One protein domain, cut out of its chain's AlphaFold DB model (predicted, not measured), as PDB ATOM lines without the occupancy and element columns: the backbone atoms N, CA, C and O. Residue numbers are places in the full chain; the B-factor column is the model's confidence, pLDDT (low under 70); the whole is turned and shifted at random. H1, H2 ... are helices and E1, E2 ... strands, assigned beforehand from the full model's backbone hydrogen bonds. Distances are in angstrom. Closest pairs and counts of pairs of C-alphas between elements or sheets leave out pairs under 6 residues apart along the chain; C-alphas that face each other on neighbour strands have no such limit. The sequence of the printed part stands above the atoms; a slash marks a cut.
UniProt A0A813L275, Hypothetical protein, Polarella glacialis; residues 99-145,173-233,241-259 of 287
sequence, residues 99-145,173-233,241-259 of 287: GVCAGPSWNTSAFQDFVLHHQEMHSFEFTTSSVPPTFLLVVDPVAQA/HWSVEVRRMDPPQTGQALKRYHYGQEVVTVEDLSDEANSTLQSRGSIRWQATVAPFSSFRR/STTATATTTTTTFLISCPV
ATOM      1  N   GLY A  99     466.719 339.603 362.518       68.94
ATOM      2  CA  GLY A  99     465.553 340.490 362.649       68.94
ATOM      3  C   GLY A  99     465.872 341.861 363.259       68.94
ATOM      4  O   GLY A  99     465.096 342.799 363.093       68.94
ATOM      5  N   VAL A 100     467.037 342.024 363.895       69.62
ATOM      6  CA  VAL A 100     467.443 343.293 364.503       69.62
ATOM      7  C   VAL A 100     468.247 344.121 363.512       69.62
ATOM      8  O   VAL A 100     469.284 343.701 362.993       69.62
ATOM      9  N   CYS A 101     467.774 345.339 363.272       76.19
ATOM     10  CA  CYS A 101     468.517 346.326 362.515       76.19
ATOM     11  C   CYS A 101     469.541 347.039 363.400       76.19
ATOM     12  O   CYS A 101     469.186 347.867 364.244       76.19
ATOM     13  N   ALA A 102     470.821 346.768 363.158       73.75
ATOM     14  CA  ALA A 102     471.903 347.589 363.677       73.75
ATOM     15  C   ALA A 102     472.222 348.679 362.643       73.75
ATOM     16  O   ALA A 102     472.966 348.446 361.693       73.75
ATOM     17  N   GLY A 103     471.628 349.867 362.805       71.31
ATOM     18  CA  GLY A 103     471.944 351.011 361.943       71.31
ATOM     19  C   GLY A 103     473.437 351.384 362.012       71.31
ATOM     20  O   GLY A 103     474.117 351.023 362.972       71.31
ATOM     21  N   PRO A 104     473.976 352.168 361.064       70.06
ATOM     22  CA  PRO A 104     475.419 352.435 360.963       70.06
ATOM     23  C   PRO A 104     476.010 353.208 362.152       70.06
ATOM     24  O   PRO A 104     477.226 353.238 362.332       70.06
ATOM     25  N   SER A 105     475.172 353.858 362.964       69.31
ATOM     26  CA  SER A 105     475.592 354.509 364.211       69.31
ATOM     27  C   SER A 105     475.858 353.518 365.351       69.31
ATOM     28  O   SER A 105     476.418 353.903 366.379       69.31
ATOM     29  N   TRP A 106     475.482 352.252 365.177       65.50
ATOM     30  CA  TRP A 106     475.666 351.180 366.141       65.50
ATOM     31  C   TRP A 106     476.817 350.304 365.657       65.50
ATOM     32  O   TRP A 106     476.711 349.625 364.640       65.50
ATOM     33  N   ASN A 107     477.933 350.315 366.385       66.94
ATOM     34  CA  ASN A 107     478.979 349.327 366.158       66.94
ATOM     35  C   ASN A 107     478.686 348.144 367.078       66.94
ATOM     36  O   ASN A 107     478.728 348.278 368.309       66.94
ATOM     37  N   THR A 108     478.325 347.008 366.488       67.38
ATOM     38  CA  THR A 108     478.111 345.757 367.211       67.38
ATOM     39  C   THR A 108     479.452 345.289 367.762       67.38
ATOM     40  O   THR A 108     480.301 344.751 367.058       67.38
ATOM     41  N   SER A 109     479.680 345.543 369.049       66.38
ATOM     42  CA  SER A 109     480.952 345.218 369.696       66.38
ATOM     43  C   SER A 109     481.101 343.723 369.949       66.38
ATOM     44  O   SER A 109     482.219 343.216 370.010       66.38
ATOM     45  N   ALA A 110     479.981 343.022 370.128       73.50
ATOM     46  CA  ALA A 110     479.953 341.574 370.229       73.50
ATOM     47  C   ALA A 110     478.569 341.040 369.862       73.50
ATOM     48  O   ALA A 110     477.541 341.627 370.210       73.50
ATOM     49  N   PHE A 111     478.572 339.892 369.199       73.25
ATOM     50  CA  PHE A 111     477.390 339.107 368.905       73.25
ATOM     51  C   PHE A 111     477.686 337.654 369.244       73.25
ATOM     52  O   PHE A 111     478.732 337.134 368.841       73.25
ATOM     53  N   GLN A 112     476.797 337.009 369.997       78.31
ATOM     54  CA  GLN A 112     476.941 335.589 370.278       78.31
ATOM     55  C   GLN A 112     475.586 334.893 370.339       78.31
ATOM     56  O   GLN A 112     474.713 335.264 371.122       78.31
ATOM     57  N   ASP A 113     475.476 333.836 369.542       75.12
ATOM     58  CA  ASP A 113     474.390 332.874 369.619       75.12
ATOM     59  C   ASP A 113     474.796 331.726 370.532       75.12
ATOM     60  O   ASP A 113     475.870 331.133 370.374       75.12
ATOM     61  N   PHE A 114     473.927 331.382 371.476       73.25
ATOM     62  CA  PHE A 114     474.098 330.172 372.262       73.25
ATOM     63  C   PHE A 114     472.763 329.530 372.607       73.25
ATOM     64  O   PHE A 114     471.708 330.161 372.712       73.25
ATOM     65  N   VAL A 115     472.824 328.216 372.777       75.88
ATOM     66  CA  VAL A 115     471.682 327.411 373.186       75.88
ATOM     67  C   VAL A 115     471.763 327.254 374.696       75.88
ATOM     68  O   VAL A 115     472.647 326.578 375.211       75.88
ATOM     69  N   LEU A 116     470.845 327.899 375.413       70.50
ATOM     70  CA  LEU A 116     470.717 327.715 376.854       70.50
ATOM     71  C   LEU A 116     470.040 326.375 377.140       70.50
ATOM     72  O   LEU A 116     468.819 326.234 377.035       70.50
ATOM     73  N   HIS A 117     470.829 325.388 377.552       75.75
ATOM     74  CA  HIS A 117     470.285 324.219 378.231       75.75
ATOM     75  C   HIS A 117     469.832 324.614 379.647       75.75
ATOM     76  O   HIS A 117     470.423 325.490 380.273       75.75
ATOM     77  N   HIS A 118     468.776 323.973 380.170       69.19
ATOM     78  CA  HIS A 118     468.041 324.360 381.395       69.19
ATOM     79  C   HIS A 118     468.877 324.560 382.683       69.19
ATOM     80  O   HIS A 118     468.328 324.977 383.704       69.19
ATOM     81  N   GLN A 119     470.174 324.251 382.686       70.38
ATOM     82  CA  GLN A 119     471.040 324.321 383.866       70.38
ATOM     83  C   GLN A 119     472.414 324.941 383.599       70.38
ATOM     84  O   GLN A 119     473.233 324.999 384.515       70.38
ATOM     85  N   GLU A 120     472.686 325.406 382.382       82.81
ATOM     86  CA  GLU A 120     474.018 325.887 382.030       82.81
ATOM     87  C   GLU A 120     474.108 327.405 382.191       82.81
ATOM     88  O   GLU A 120     473.233 328.163 381.770       82.81
ATOM     89  N   MET A 121     475.170 327.838 382.870       88.12
ATOM     90  CA  MET A 121     475.560 329.238 382.966       88.12
ATOM     91  C   MET A 121     476.491 329.522 381.797       88.12
ATOM     92  O   MET A 121     477.517 328.858 381.654       88.12
ATOM     93  N   HIS A 122     476.135 330.501 380.975       89.62
ATOM     94  CA  HIS A 122     476.935 330.892 379.823       89.62
ATOM     95  C   HIS A 122     477.554 332.258 380.066       89.62
ATOM     96  O   HIS A 122     476.845 333.222 380.346       89.62
ATOM     97  N   SER A 123     478.877 332.346 379.971       91.62
ATOM     98  CA  SER A 123     479.614 333.596 380.145       91.62
ATOM     99  C   SER A 123     480.393 333.936 378.892       91.62
ATOM    100  O   SER A 123     481.078 333.071 378.344       91.62
ATOM    101  N   PHE A 124     480.365 335.200 378.494       92.25
ATOM    102  CA  PHE A 124     481.110 335.677 377.343       92.25
ATOM    103  C   PHE A 124     481.738 337.036 377.607       92.25
ATOM    104  O   PHE A 124     481.224 337.847 378.381       92.25
ATOM    105  N   GLU A 125     482.890 337.259 376.980       93.75
ATOM    106  CA  GLU A 125     483.659 338.489 377.122       93.75
ATOM    107  C   GLU A 125     483.459 339.393 375.907       93.75
ATOM    108  O   GLU A 125     483.375 338.925 374.771       93.75
ATOM    109  N   PHE A 126     483.408 340.700 376.145       93.25
ATOM    110  CA  PHE A 126     483.330 341.707 375.090       93.25
ATOM    111  C   PHE A 126     484.073 342.978 375.497       93.25
ATOM    112  O   PHE A 126     484.456 343.150 376.657       93.25
ATOM    113  N   THR A 127     484.305 343.873 374.536       94.06
ATOM    114  CA  THR A 127     484.986 345.149 374.790       94.06
ATOM    115  C   THR A 127     484.146 346.328 374.335       94.06
ATOM    116  O   THR A 127     483.394 346.218 373.374       94.06
ATOM    117  N   THR A 128     484.262 347.457 375.029       92.19
ATOM    118  CA  THR A 128     483.562 348.699 374.673       92.19
ATOM    119  C   THR A 128     484.550 349.845 374.568       92.19
ATOM    120  O   THR A 128     485.439 349.962 375.412       92.19
ATOM    121  N   SER A 129     484.357 350.720 373.586       91.06
ATOM    122  CA  SER A 129     485.191 351.907 373.349       91.06
ATOM    123  C   SER A 129     484.416 353.234 373.435       91.06
ATOM    124  O   SER A 129     484.963 354.286 373.115       91.06
ATOM    125  N   SER A 130     483.136 353.200 373.819       86.44
ATOM    126  CA  SER A 130     482.274 354.381 373.964       86.44
ATOM    127  C   SER A 130     482.680 355.241 375.169       86.44
ATOM    128  O   SER A 130     483.119 354.706 376.184       86.44
ATOM    129  N   VAL A 131     482.538 356.571 375.053       87.31
ATOM    130  CA  VAL A 131     482.807 357.563 376.116       87.31
ATOM    131  C   VAL A 131     481.499 358.323 376.437       87.31
ATOM    132  O   VAL A 131     481.054 359.095 375.585       87.31
ATOM    133  N   PRO A 132     480.886 358.169 377.630       87.62
ATOM    134  CA  PRO A 132     481.242 357.202 378.670       87.62
ATOM    135  C   PRO A 132     481.019 355.753 378.194       87.62
ATOM    136  O   PRO A 132     480.304 355.542 377.211       87.62
ATOM    137  N   PRO A 133     481.621 354.748 378.860       89.31
ATOM    138  CA  PRO A 133     481.388 353.346 378.536       89.31
ATOM    139  C   PRO A 133     479.909 353.000 378.665       89.31
ATOM    140  O   PRO A 133     479.343 352.920 379.758       89.31
ATOM    141  N   THR A 134     479.282 352.813 377.514       87.44
ATOM    142  CA  THR A 134     477.862 352.511 377.375       87.44
ATOM    143  C   THR A 134     477.689 351.424 376.335       87.44
ATOM    144  O   THR A 134     478.244 351.514 375.234       87.44
ATOM    145  N   PHE A 135     476.899 350.416 376.678       87.81
ATOM    146  CA  PHE A 135     476.495 349.372 375.751       87.81
ATOM    147  C   PHE A 135     475.047 348.964 376.003       87.81
ATOM    148  O   PHE A 135     474.535 349.022 377.128       87.81
ATOM    149  N   LEU A 136     474.390 348.556 374.924       85.06
ATOM    150  CA  LEU A 136     473.086 347.921 374.967       85.06
ATOM    151  C   LEU A 136     473.289 346.414 374.987       85.06
ATOM    152  O   LEU A 136     474.023 345.902 374.148       85.06
ATOM    153  N   LEU A 137     472.643 345.722 375.915       85.38
ATOM    154  CA  LEU A 137     472.534 344.274 375.917       85.38
ATOM    155  C   LEU A 137     471.097 343.912 375.544       85.38
ATOM    156  O   LEU A 137     470.168 344.205 376.301       85.38
ATOM    157  N   VAL A 138     470.937 343.289 374.384       81.88
ATOM    158  CA  VAL A 138     469.656 342.760 373.914       81.88
ATOM    159  C   VAL A 138     469.700 341.251 374.000       81.88
ATOM    160  O   VAL A 138     470.710 340.643 373.638       81.88
ATOM    161  N   VAL A 139     468.609 340.674 374.485       78.50
ATOM    162  CA  VAL A 139     468.454 339.237 374.629       78.50
ATOM    163  C   VAL A 139     467.217 338.801 373.866       78.50
ATOM    164  O   VAL A 139     466.099 339.036 374.315       78.50
ATOM    165  N   ASP A 140     467.433 338.172 372.719       72.75
ATOM    166  CA  ASP A 140     466.359 337.732 371.837       72.75
ATOM    167  C   ASP A 140     466.145 336.214 371.963       72.75
ATOM    168  O   ASP A 140     467.041 335.436 371.611       72.75
ATOM    169  N   PRO A 141     465.003 335.754 372.502       67.56
ATOM    170  CA  PRO A 141     464.657 334.344 372.519       67.56
ATOM    171  C   PRO A 141     464.246 333.848 371.119       67.56
ATOM    172  O   PRO A 141     463.070 333.791 370.772       67.56
ATOM    173  N   VAL A 142     465.196 333.357 370.330       65.44
ATOM    174  CA  VAL A 142     464.889 332.664 369.075       65.44
ATOM    175  C   VAL A 142     464.229 331.314 369.378       65.44
ATOM    176  O   VAL A 142     464.869 330.381 369.869       65.44
ATOM    177  N   ALA A 143     462.940 331.158 369.078       58.88
ATOM    178  CA  ALA A 143     462.301 329.845 369.121       58.88
ATOM    179  C   ALA A 143     462.984 328.925 368.091       58.88
ATOM    180  O   ALA A 143     463.003 329.223 366.894       58.88
ATOM    181  N   GLN A 144     463.544 327.788 368.521       53.19
ATOM    182  CA  GLN A 144     464.057 326.773 367.591       53.19
ATOM    183  C   GLN A 144     462.888 326.039 366.925       53.19
ATOM    184  O   GLN A 144     462.697 324.840 367.116       53.19
ATOM    185  N   ALA A 145     462.129 326.721 366.072       49.94
ATOM    186  CA  ALA A 145     461.196 326.051 365.171       49.94
ATOM    187  C   ALA A 145     461.940 325.138 364.167       49.94
ATOM    188  O   ALA A 145     461.357 324.226 363.592       49.94
ATOM    189  N   HIS A 173     462.736 331.691 383.489       75.69
ATOM    190  CA  HIS A 173     463.358 332.938 383.906       75.69
ATOM    191  C   HIS A 173     464.880 332.793 383.847       75.69
ATOM    192  O   HIS A 173     465.449 331.859 384.424       75.69
ATOM    193  N   TRP A 174     465.546 333.744 383.202       79.62
ATOM    194  CA  TRP A 174     466.998 333.872 383.202       79.62
ATOM    195  C   TRP A 174     467.402 335.225 383.798       79.62
ATOM    196  O   TRP A 174     466.604 336.139 383.994       79.62
ATOM    197  N   SER A 175     468.658 335.336 384.198       85.00
ATOM    198  CA  SER A 175     469.237 336.566 384.726       85.00
ATOM    199  C   SER A 175     470.547 336.817 384.015       85.00
ATOM    200  O   SER A 175     471.329 335.877 383.837       85.00
ATOM    201  N   VAL A 176     470.787 338.073 383.647       87.56
ATOM    202  CA  VAL A 176     472.068 338.484 383.078       87.56
ATOM    203  C   VAL A 176     472.794 339.348 384.083       87.56
ATOM    204  O   VAL A 176     472.291 340.371 384.552       87.56
ATOM    205  N   GLU A 177     474.005 338.926 384.400       90.06
ATOM    206  CA  GLU A 177     474.947 339.676 385.200       90.06
ATOM    207  C   GLU A 177     476.062 340.191 384.299       90.06
ATOM    208  O   GLU A 177     476.691 339.421 383.580       90.06
ATOM    209  N   VAL A 178     476.334 341.493 384.356       91.81
ATOM    210  CA  VAL A 178     477.461 342.088 383.636       91.81
ATOM    211  C   VAL A 178     478.478 342.620 384.630       91.81
ATOM    212  O   VAL A 178     478.115 343.323 385.580       91.81
ATOM    213  N   ARG A 179     479.747 342.268 384.413       93.38
ATOM    214  CA  ARG A 179     480.884 342.644 385.257       93.38
ATOM    215  C   ARG A 179     482.012 343.233 384.422       93.38
ATOM    216  O   ARG A 179     482.287 342.773 383.314       93.38
ATOM    217  N   ARG A 180     482.695 344.233 384.980       94.06
ATOM    218  CA  ARG A 180     483.920 344.792 384.403       94.06
ATOM    219  C   ARG A 180     485.109 343.910 384.780       94.06
ATOM    220  O   ARG A 180     485.344 343.674 385.964       94.06
ATOM    221  N   MET A 181     485.840 343.427 383.778       95.06
ATOM    222  CA  MET A 181     486.983 342.529 383.973       95.06
ATOM    223  C   MET A 181     488.298 343.293 384.110       95.06
ATOM    224  O   MET A 181     489.179 342.871 384.854       95.06
ATOM    225  N   ASP A 182     488.444 344.402 383.383       93.19
ATOM    226  CA  ASP A 182     489.677 345.187 383.379       93.19
ATOM    227  C   ASP A 182     489.392 346.679 383.097       93.19
ATOM    228  O   ASP A 182     488.966 347.002 381.980       93.19
ATOM    229  N   PRO A 183     489.601 347.577 384.084       91.88
ATOM    230  CA  PRO A 183     490.012 347.289 385.459       91.88
ATOM    231  C   PRO A 183     488.871 346.615 386.235       91.88
ATOM    232  O   PRO A 183     487.701 346.863 385.936       91.88
ATOM    233  N   PRO A 184     489.157 345.798 387.261       91.12
ATOM    234  CA  PRO A 184     488.105 345.268 388.119       91.12
ATOM    235  C   PRO A 184     487.296 346.412 388.752       91.12
ATOM    236  O   PRO A 184     487.806 347.507 389.007       91.12
ATOM    237  N   GLN A 185     486.002 346.189 388.963       86.88
ATOM    238  CA  GLN A 185     485.116 347.192 389.549       86.88
ATOM    239  C   GLN A 185     485.422 347.383 391.041       86.88
ATOM    240  O   GLN A 185     485.184 346.487 391.846       86.88
ATOM    241  N   THR A 186     485.963 348.547 391.400       86.88
ATOM    242  CA  THR A 186     486.297 348.936 392.784       86.88
ATOM    243  C   THR A 186     485.275 349.884 393.411       86.88
ATOM    244  O   THR A 186     485.157 349.927 394.633       86.88
ATOM    245  N   GLY A 187     484.555 350.646 392.581       78.38
ATOM    246  CA  GLY A 187     483.670 351.735 392.995       78.38
ATOM    247  C   GLY A 187     482.175 351.399 393.002       78.38
ATOM    248  O   GLY A 187     481.758 350.274 393.272       78.38
ATOM    249  N   GLN A 188     481.358 352.422 392.729       77.38
ATOM    250  CA  GLN A 188     479.894 352.331 392.710       77.38
ATOM    251  C   GLN A 188     479.381 351.295 391.698       77.38
ATOM    252  O   GLN A 188     480.046 350.974 390.712       77.38
ATOM    253  N   ALA A 189     478.173 350.784 391.949       77.50
ATOM    254  CA  ALA A 189     477.484 349.878 391.039       77.50
ATOM    255  C   ALA A 189     477.227 350.542 389.672       77.50
ATOM    256  O   ALA A 189     477.030 351.754 389.581       77.50
ATOM    257  N   LEU A 190     477.220 349.723 388.617       87.44
ATOM    258  CA  LEU A 190     476.907 350.152 387.252       87.44
ATOM    259  C   LEU A 190     475.484 350.716 387.208       87.44
ATOM    260  O   LEU A 190     474.576 350.120 387.794       87.44
ATOM    261  N   LYS A 191     475.269 351.817 386.483       88.00
ATOM    262  CA  LYS A 191     473.906 352.297 386.247       88.00
ATOM    263  C   LYS A 191     473.267 351.434 385.173       88.00
ATOM    264  O   LYS A 191     473.831 351.236 384.099       88.00
ATOM    265  N   ARG A 192     472.088 350.903 385.484       86.88
ATOM    266  CA  ARG A 192     471.306 350.076 384.568       86.88
ATOM    267  C   ARG A 192     469.987 350.767 384.283       86.88
ATOM    268  O   ARG A 192     469.289 351.180 385.207       86.88
ATOM    269  N   TYR A 193     469.658 350.870 383.006       85.00
ATOM    270  CA  TYR A 193     468.380 351.384 382.541       85.00
ATOM    271  C   TYR A 193     467.631 350.252 381.841       85.00
ATOM    272  O   TYR A 193     468.163 349.604 380.936       85.00
ATOM    273  N   HIS A 194     466.405 349.998 382.296       79.75
ATOM    274  CA  HIS A 194     465.536 348.958 381.753       79.75
ATOM    275  C   HIS A 194     464.540 349.566 380.776       79.75
ATOM    276  O   HIS A 194     463.790 350.473 381.140       79.75
ATOM    277  N   TYR A 195     464.509 349.019 379.565       71.62
ATOM    278  CA  TYR A 195     463.495 349.324 378.565       71.62
ATOM    279  C   TYR A 195     462.823 348.010 378.158       71.62
ATOM    280  O   TYR A 195     463.298 347.296 377.284       71.62
ATOM    281  N   GLY A 196     461.728 347.667 378.842       69.62
ATOM    282  CA  GLY A 196     461.032 346.393 378.635       69.62
ATOM    283  C   GLY A 196     461.727 345.196 379.297       69.62
ATOM    284  O   GLY A 196     462.532 345.362 380.214       69.62
ATOM    285  N   GLN A 197     461.361 343.983 378.869       65.81
ATOM    286  CA  GLN A 197     461.860 342.727 379.452       65.81
ATOM    287  C   GLN A 197     463.159 342.217 378.804       65.81
ATOM    288  O   GLN A 197     463.833 341.383 379.399       65.81
ATOM    289  N   GLU A 198     463.525 342.731 377.630       72.25
ATOM    290  CA  GLU A 198     464.522 342.114 376.737       72.25
ATOM    291  C   GLU A 198     465.788 342.959 376.559       72.25
ATOM    292  O   GLU A 198     466.814 342.465 376.088       72.25
ATOM    293  N   VAL A 199     465.731 344.237 376.947       79.31
ATOM    294  CA  VAL A 199     466.787 345.208 376.667       79.31
ATOM    295  C   VAL A 199     467.270 345.875 377.949       79.31
ATOM    296  O   VAL A 199     466.507 346.497 378.700       79.31
ATOM    297  N   VAL A 200     468.577 345.778 378.182       85.50
ATOM    298  CA  VAL A 200     469.259 346.415 379.310       85.50
ATOM    299  C   VAL A 200     470.330 347.347 378.768       85.50
ATOM    300  O   VAL A 200     471.262 346.917 378.094       85.50
ATOM    301  N   THR A 201     470.220 348.635 379.083       87.44
ATOM    302  CA  THR A 201     471.312 349.585 378.845       87.44
ATOM    303  C   THR A 201     472.181 349.643 380.089       87.44
ATOM    304  O   THR A 201     471.667 349.862 381.191       87.44
ATOM    305  N   VAL A 202     473.485 349.451 379.923       90.38
ATOM    306  CA  VAL A 202     474.454 349.535 381.016       90.38
ATOM    307  C   VAL A 202     475.392 350.702 380.749       90.38
ATOM    308  O   VAL A 202     475.993 350.796 379.678       90.38
ATOM    309  N   GLU A 203     475.506 351.585 381.736       91.44
ATOM    310  CA  GLU A 203     476.384 352.748 381.700       91.44
ATOM    311  C   GLU A 203     477.322 352.733 382.912       91.44
ATOM    312  O   GLU A 203     476.891 352.620 384.068       91.44
ATOM    313  N   ASP A 204     478.621 352.847 382.642       92.19
ATOM    314  CA  ASP A 204     479.655 352.943 383.668       92.19
ATOM    315  C   ASP A 204     480.192 354.371 383.754       92.19
ATOM    316  O   ASP A 204     480.957 354.830 382.909       92.19
ATOM    317  N   LEU A 205     479.777 355.071 384.807       91.75
ATOM    318  CA  LEU A 205     480.176 356.450 385.088       91.75
ATOM    319  C   LEU A 205     481.340 356.541 386.081       91.75
ATOM    320  O   LEU A 205     481.572 357.606 386.651       91.75
ATOM    321  N   SER A 206     482.026 355.434 386.355       92.38
ATOM    322  CA  SER A 206     483.122 355.433 387.319       92.38
ATOM    323  C   SER A 206     484.411 356.029 386.743       92.38
ATOM    324  O   SER A 206     484.736 355.879 385.559       92.38
ATOM    325  N   ASP A 207     485.176 356.701 387.604       92.44
ATOM    326  CA  ASP A 207     486.425 357.359 387.216       92.44
ATOM    327  C   ASP A 207     487.480 356.348 386.741       92.44
ATOM    328  O   ASP A 207     488.271 356.652 385.843       92.44
ATOM    329  N   GLU A 208     487.480 355.121 387.283       94.06
ATOM    330  CA  GLU A 208     488.437 354.089 386.871       94.06
ATOM    331  C   GLU A 208     488.158 353.597 385.446       94.06
ATOM    332  O   GLU A 208     489.095 353.367 384.673       94.06
ATOM    333  N   ALA A 209     486.877 353.476 385.082       92.44
ATOM    334  CA  ALA A 209     486.467 353.166 383.719       92.44
ATOM    335  C   ALA A 209     486.901 354.271 382.752       92.44
ATOM    336  O   ALA A 209     487.548 353.984 381.747       92.44
ATOM    337  N   ASN A 210     486.615 355.533 383.082       92.81
ATOM    338  CA  ASN A 210     486.981 356.669 382.236       92.81
ATOM    339  C   ASN A 210     488.509 356.785 382.053       92.81
ATOM    340  O   ASN A 210     488.991 356.930 380.932       92.81
ATOM    341  N   SER A 211     489.289 356.631 383.126       94.12
ATOM    342  CA  SER A 211     490.762 356.631 383.073       94.12
ATOM    343  C   SER A 211     491.327 355.487 382.217       94.12
ATOM    344  O   SER A 211     492.240 355.673 381.404       94.12
ATOM    345  N   THR A 212     490.747 354.290 382.337       94.38
ATOM    346  CA  THR A 212     491.151 353.135 381.517       94.38
ATOM    347  C   THR A 212     490.819 353.365 380.054       94.38
ATOM    348  O   THR A 212     491.645 353.106 379.183       94.38
ATOM    349  N   LEU A 213     489.637 353.899 379.775       93.31
ATOM    350  CA  LEU A 213     489.217 354.206 378.421       93.31
ATOM    351  C   LEU A 213     490.116 355.275 377.782       93.31
ATOM    352  O   LEU A 213     490.512 355.119 376.632       93.31
ATOM    353  N   GLN A 214     490.518 356.309 378.525       94.00
ATOM    354  CA  GLN A 214     491.460 357.326 378.038       94.00
ATOM    355  C   GLN A 214     492.861 356.762 377.763       94.00
ATOM    356  O   GLN A 214     493.517 357.189 376.816       94.00
ATOM    357  N   SER A 215     493.327 355.807 378.574       96.69
ATOM    358  CA  SER A 215     494.678 355.237 378.440       96.69
ATOM    359  C   SER A 215     494.774 354.083 377.437       96.69
ATOM    360  O   SER A 215     495.794 353.949 376.763       96.69
ATOM    361  N   ARG A 216     493.738 353.243 377.331       96.31
ATOM    362  CA  ARG A 216     493.731 352.018 376.507       96.31
ATOM    363  C   ARG A 216     492.763 352.063 375.329       96.31
ATOM    364  O   ARG A 216     492.821 351.185 374.474       96.31
ATOM    365  N   GLY A 217     491.844 353.023 375.301       94.69
ATOM    366  CA  GLY A 217     490.801 353.129 374.278       94.69
ATOM    367  C   GLY A 217     489.674 352.099 374.399       94.69
ATOM    368  O   GLY A 217     488.749 352.125 373.591       94.69
ATOM    369  N   SER A 218     489.721 351.182 375.375       94.44
ATOM    370  CA  SER A 218     488.691 350.155 375.555       94.44
ATOM    371  C   SER A 218     488.594 349.639 376.995       94.44
ATOM    372  O   SER A 218     489.551 349.733 377.768       94.44
ATOM    373  N   ILE A 219     487.433 349.077 377.339       94.62
ATOM    374  CA  ILE A 219     487.155 348.386 378.607       94.62
ATOM    375  C   ILE A 219     486.710 346.959 378.308       94.62
ATOM    376  O   ILE A 219     485.918 346.751 377.387       94.62
ATOM    377  N   ARG A 220     487.194 345.984 379.091       95.81
ATOM    378  CA  ARG A 220     486.766 344.581 378.978       95.81
ATOM    379  C   ARG A 220     485.640 344.257 379.950       95.81
ATOM    380  O   ARG A 220     485.732 344.548 381.147       95.81
ATOM    381  N   TRP A 221     484.638 343.562 379.440       95.00
ATOM    382  CA  TRP A 221     483.436 343.156 380.148       95.00
ATOM    383  C   TRP A 221     483.240 341.653 380.060       95.00
ATOM    384  O   TRP A 221     483.694 341.015 379.113       95.00
ATOM    385  N   GLN A 222     482.520 341.111 381.033       94.00
ATOM    386  CA  GLN A 222     481.999 339.757 381.013       94.00
ATOM    387  C   GLN A 222     480.500 339.821 381.292       94.00
ATOM    388  O   GLN A 222     480.083 340.295 382.352       94.00
ATOM    389  N   ALA A 223     479.698 339.358 380.340       92.12
ATOM    390  CA  ALA A 223     478.281 339.104 380.546       92.12
ATOM    391  C   ALA A 223     478.106 337.627 380.876       92.12
ATOM    392  O   ALA A 223     478.666 336.761 380.206       92.12
ATOM    393  N   THR A 224     477.343 337.340 381.923       91.12
ATOM    394  CA  THR A 224     477.016 335.981 382.318       91.12
ATOM    395  C   THR A 224     475.521 335.806 382.430       91.12
ATOM    396  O   THR A 224     474.843 336.555 383.127       91.12
ATOM    397  N   VAL A 225     475.026 334.787 381.752       88.88
ATOM    398  CA  VAL A 225     473.617 334.453 381.640       88.88
ATOM    399  C   VAL A 225     473.399 333.161 382.387       88.88
ATOM    400  O   VAL A 225     474.109 332.178 382.173       88.88
ATOM    401  N   ALA A 226     472.445 333.170 383.304       88.50
ATOM    402  CA  ALA A 226     472.173 332.018 384.141       88.50
ATOM    403  C   ALA A 226     470.666 331.847 384.358       88.50
ATOM    404  O   ALA A 226     469.940 332.845 384.416       88.50
ATOM    405  N   PRO A 227     470.177 330.609 384.531       82.81
ATOM    406  CA  PRO A 227     468.793 330.377 384.924       82.81
ATOM    407  C   PRO A 227     468.534 330.981 386.310       82.81
ATOM    408  O   PRO A 227     469.358 330.851 387.222       82.81
ATOM    409  N   PHE A 228     467.374 331.609 386.501       78.25
ATOM    410  CA  PHE A 228     467.028 332.377 387.708       78.25
ATOM    411  C   PHE A 228     467.154 331.572 389.014       78.25
ATOM    412  O   PHE A 228     467.497 332.107 390.070       78.25
ATOM    413  N   SER A 229     466.938 330.254 388.951       74.69
ATOM    414  CA  SER A 229     467.074 329.343 390.095       74.69
ATOM    415  C   SER A 229     468.503 329.264 390.653       74.69
ATOM    416  O   SER A 229     468.676 328.982 391.842       74.69
ATOM    417  N   SER A 230     469.520 329.536 389.830       63.22
ATOM    418  CA  SER A 230     470.934 329.418 390.202       63.22
ATOM    419  C   SER A 230     471.457 330.626 390.993       63.22
ATOM    420  O   SER A 230     472.257 330.459 391.915       63.22
ATOM    421  N   PHE A 231     470.953 331.833 390.716       62.97
ATOM    422  CA  PHE A 231     471.477 333.067 391.317       62.97
ATOM    423  C   PHE A 231     471.110 333.241 392.790       62.97
ATOM    424  O   PHE A 231     471.880 333.804 393.569       62.97
ATOM    425  N   ARG A 232     469.959 332.703 393.212       57.62
ATOM    426  CA  ARG A 232     469.402 332.943 394.552       57.62
ATOM    427  C   ARG A 232     470.264 332.399 395.700       57.62
ATOM    428  O   ARG A 232     469.998 332.723 396.854       57.62
ATOM    429  N   ARG A 233     471.268 331.559 395.417       57.44
ATOM    430  CA  ARG A 233     472.078 330.893 396.450       57.44
ATOM    431  C   ARG A 233     473.400 331.592 396.794       57.44
ATOM    432  O   ARG A 233     473.904 331.330 397.880       57.44
ATOM    433  N   SER A 241     471.486 341.944 390.904       55.06
ATOM    434  CA  SER A 241     471.294 341.067 389.746       55.06
ATOM    435  C   SER A 241     470.038 341.508 388.998       55.06
ATOM    436  O   SER A 241     468.986 341.706 389.606       55.06
ATOM    437  N   THR A 242     470.147 341.696 387.683       55.28
ATOM    438  CA  THR A 242     469.000 342.042 386.842       55.28
ATOM    439  C   THR A 242     468.339 340.759 386.359       55.28
ATOM    440  O   THR A 242     468.980 339.882 385.782       55.28
ATOM    441  N   THR A 243     467.029 340.672 386.572       53.69
ATOM    442  CA  THR A 243     466.205 339.575 386.061       53.69
ATOM    443  C   THR A 243     465.506 340.039 384.798       53.69
ATOM    444  O   THR A 243     464.830 341.066 384.823       53.69
ATOM    445  N   ALA A 244     465.658 339.290 383.716       52.41
ATOM    446  CA  ALA A 244     464.921 339.506 382.484       52.41
ATOM    447  C   ALA A 244     464.104 338.240 382.205       52.41
ATOM    448  O   ALA A 244     464.542 337.118 382.450       52.41
ATOM    449  N   THR A 245     462.847 338.423 381.824       45.88
ATOM    450  CA  THR A 245     461.920 337.305 381.631       45.88
ATOM    451  C   THR A 245     461.768 337.106 380.140       45.88
ATOM    452  O   THR A 245     461.286 338.009 379.475       45.88
ATOM    453  N   ALA A 246     462.182 335.954 379.618       50.84
ATOM    454  CA  ALA A 246     461.834 335.573 378.256       50.84
ATOM    455  C   ALA A 246     461.627 334.063 378.145       50.84
ATOM    456  O   ALA A 246     462.261 333.278 378.847       50.84
ATOM    457  N   THR A 247     460.729 333.667 377.256       44.41
ATOM    458  CA  THR A 247     460.294 332.283 377.053       44.41
ATOM    459  C   THR A 247     461.183 331.626 375.983       44.41
ATOM    460  O   THR A 247     461.351 332.186 374.911       44.41
ATOM    461  N   THR A 248     461.839 330.493 376.268       52.09
ATOM    462  CA  THR A 248     463.023 330.023 375.500       52.09
ATOM    463  C   THR A 248     462.731 329.081 374.322       52.09
ATOM    464  O   THR A 248     461.870 328.207 374.417       52.09
ATOM    465  N   THR A 249     463.616 329.100 373.306       53.84
ATOM    466  CA  THR A 249     464.354 327.876 372.871       53.84
ATOM    467  C   THR A 249     465.755 328.104 372.257       53.84
ATOM    468  O   THR A 249     466.485 327.150 372.015       53.84
ATOM    469  N   THR A 250     466.215 329.328 372.060       49.53
ATOM    470  CA  THR A 250     467.606 329.735 371.769       49.53
ATOM    471  C   THR A 250     467.686 331.200 372.122       49.53
ATOM    472  O   THR A 250     466.652 331.860 372.147       49.53
ATOM    473  N   THR A 251     468.853 331.702 372.500       51.25
ATOM    474  CA  THR A 251     468.949 333.095 372.911       51.25
ATOM    475  C   THR A 251     470.116 333.759 372.215       51.25
ATOM    476  O   THR A 251     471.256 333.307 372.315       51.25
ATOM    477  N   THR A 252     469.800 334.823 371.495       49.66
ATOM    478  CA  THR A 252     470.747 335.618 370.734       49.66
ATOM    479  C   THR A 252     471.057 336.885 371.516       49.66
ATOM    480  O   THR A 252     470.154 337.572 371.996       49.66
ATOM    481  N   PHE A 253     472.347 337.181 371.673       52.75
ATOM    482  CA  PHE A 253     472.806 338.373 372.373       52.75
ATOM    483  C   PHE A 253     473.411 339.359 371.391       52.75
ATOM    484  O   PHE A 253     474.419 339.071 370.740       52.75
ATOM    485  N   LEU A 254     472.822 340.550 371.341       50.94
ATOM    486  CA  LEU A 254     473.360 341.680 370.596       50.94
ATOM    487  C   LEU A 254     473.907 342.698 371.585       50.94
ATOM    488  O   LEU A 254     473.158 343.272 372.382       50.94
ATOM    489  N   ILE A 255     475.221 342.920 371.515       62.09
ATOM    490  CA  ILE A 255     475.869 344.024 372.208       62.09
ATOM    491  C   ILE A 255     476.239 345.084 371.203       62.09
ATOM    492  O   ILE A 255     477.059 344.869 370.309       62.09
ATOM    493  N   SER A 256     475.659 346.257 371.398       55.25
ATOM    494  CA  SER A 256     475.943 347.396 370.549       55.25
ATOM    495  C   SER A 256     476.455 348.571 371.354       55.25
ATOM    496  O   SER A 256     475.908 348.916 372.406       55.25
ATOM    497  N   CYS A 257     477.503 349.195 370.831       47.09
ATOM    498  CA  CYS A 257     478.029 350.447 371.336       47.09
ATOM    499  C   CYS A 257     477.533 351.584 370.435       47.09
ATOM    500  O   CYS A 257     477.686 351.490 369.211       47.09
ATOM    501  N   PRO A 258     476.990 352.677 370.998       49.47
ATOM    502  CA  PRO A 258     476.761 353.875 370.213       49.47
ATOM    503  C   PRO A 258     478.122 354.408 369.758       49.47
ATOM    504  O   PRO A 258     478.973 354.772 370.577       49.47
ATOM    505  N   VAL A 259     478.341 354.464 368.446       49.19
ATOM    506  CA  VAL A 259     479.404 355.294 367.893       49.19
ATOM    507  C   VAL A 259     478.869 356.708 367.976       49.19
ATOM    508  O   VAL A 259     478.069 357.125 367.144       49.19
TER     509      VAL A 259
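This is residues 99 to 145, 173 to 233 and 241 to 259 of the 287 residues of the protein "Hypothetical protein" of Polarella glacialis (UniProt A0A813L275). The domain is a sandwich, two antiparallel sheets face to face with their strands running nearly along one another: E1, E9, E3, E6, E5 in one, and E2, E7, E4, E8 in the other. H1 sits at one end of the sandwich, and the short H2 packs on the smaller sheet at E4. The 127 printed residues hold nine named strands and two named helices, in the order E1 E2 E3 E4 E5 E6 H1 E7 H2 E8 E9, and the class is mostly strand. The whole is compact, with a radius of gyration of the C-alphas of 14.6 A, and spans 45 by 39 by 22 A.

In the larger sheet, E1 covers residues 106 to 114, 21.9 A long, and starts at C-alpha 106 (475.666, 351.180, 366.141). It bends by 62 degrees at residue 109. E9 is residues 251 to 258, 22.4 A, ending at C-alpha 258 (476.761, 353.875, 370.213). E3 is residues 134 to 141, 23.0 A; E6 is residues 199 to 203 and E5 residues 191 to 195. In the smaller sheet, E2 is residues 122 to 128, 19.7 A; E7 is residues 219 to 227, 26.5 A; E4 is residues 173 to 182, 29.0 A; and E8 is residues 242 to 245. H1 is residues 207 to 216, 14.0 A, and H2 residues 228 to 231.

In the larger sheet, strongly twisted, E1 and E5 are the edge strands. E1 and E9 have N 109 and O 255 at 3.0 A; E9 and E3 have N 252 and O 140 at 2.8 A; E3 and E6 have N 137 and O 200 at 2.8 A. E5 and E6 form a hairpin, with N 193 and O 201 at 2.9 A. The smaller sheet, also strongly twisted, has edge strands E2 and E8. There N 124 and O 223 of E2 and E7 are 2.9 A apart, N 224 and O 177 of E7 and E4 2.7 A, and N 244 and O 174 of E8 and E4 3.3 A. The parts of the two sheets that face each other are 9.4 A centre to centre, their best planes 26 degrees apart. The closest C-alphas of E1 and E2, those of Ala 110 and Phe 126, are 5.9 A apart. H1 only grazes the smaller sheet, with residues 208 to 213; its closest C-alpha pair with E7 is Leu 213 and Ile 219, 6.2 A. H2 is on that sheet at a height of 7.0 A, only just over E4, with 3 of its C-alphas falling there; their closest C-alphas are those of Phe 228 and Trp 174, 4.7 A. In H1 every O i to N i+4 pair is within hydrogen-bond range; H2 is too short for such a pair, and its one O i to N i+3 pair is not within range.

The two C-alphas farthest apart, those of Ala 145 and Ser 215, are 46.4 A apart. Residues 146 to 172 and 234 to 240 are not printed, with 20.1 A and 12.2 A between the C-alphas across these cuts. Of the links that are printed whole, none is long. The mean pLDDT of the printed part is 77.6, and 38 residues are under 70, among them residues 241 to 259.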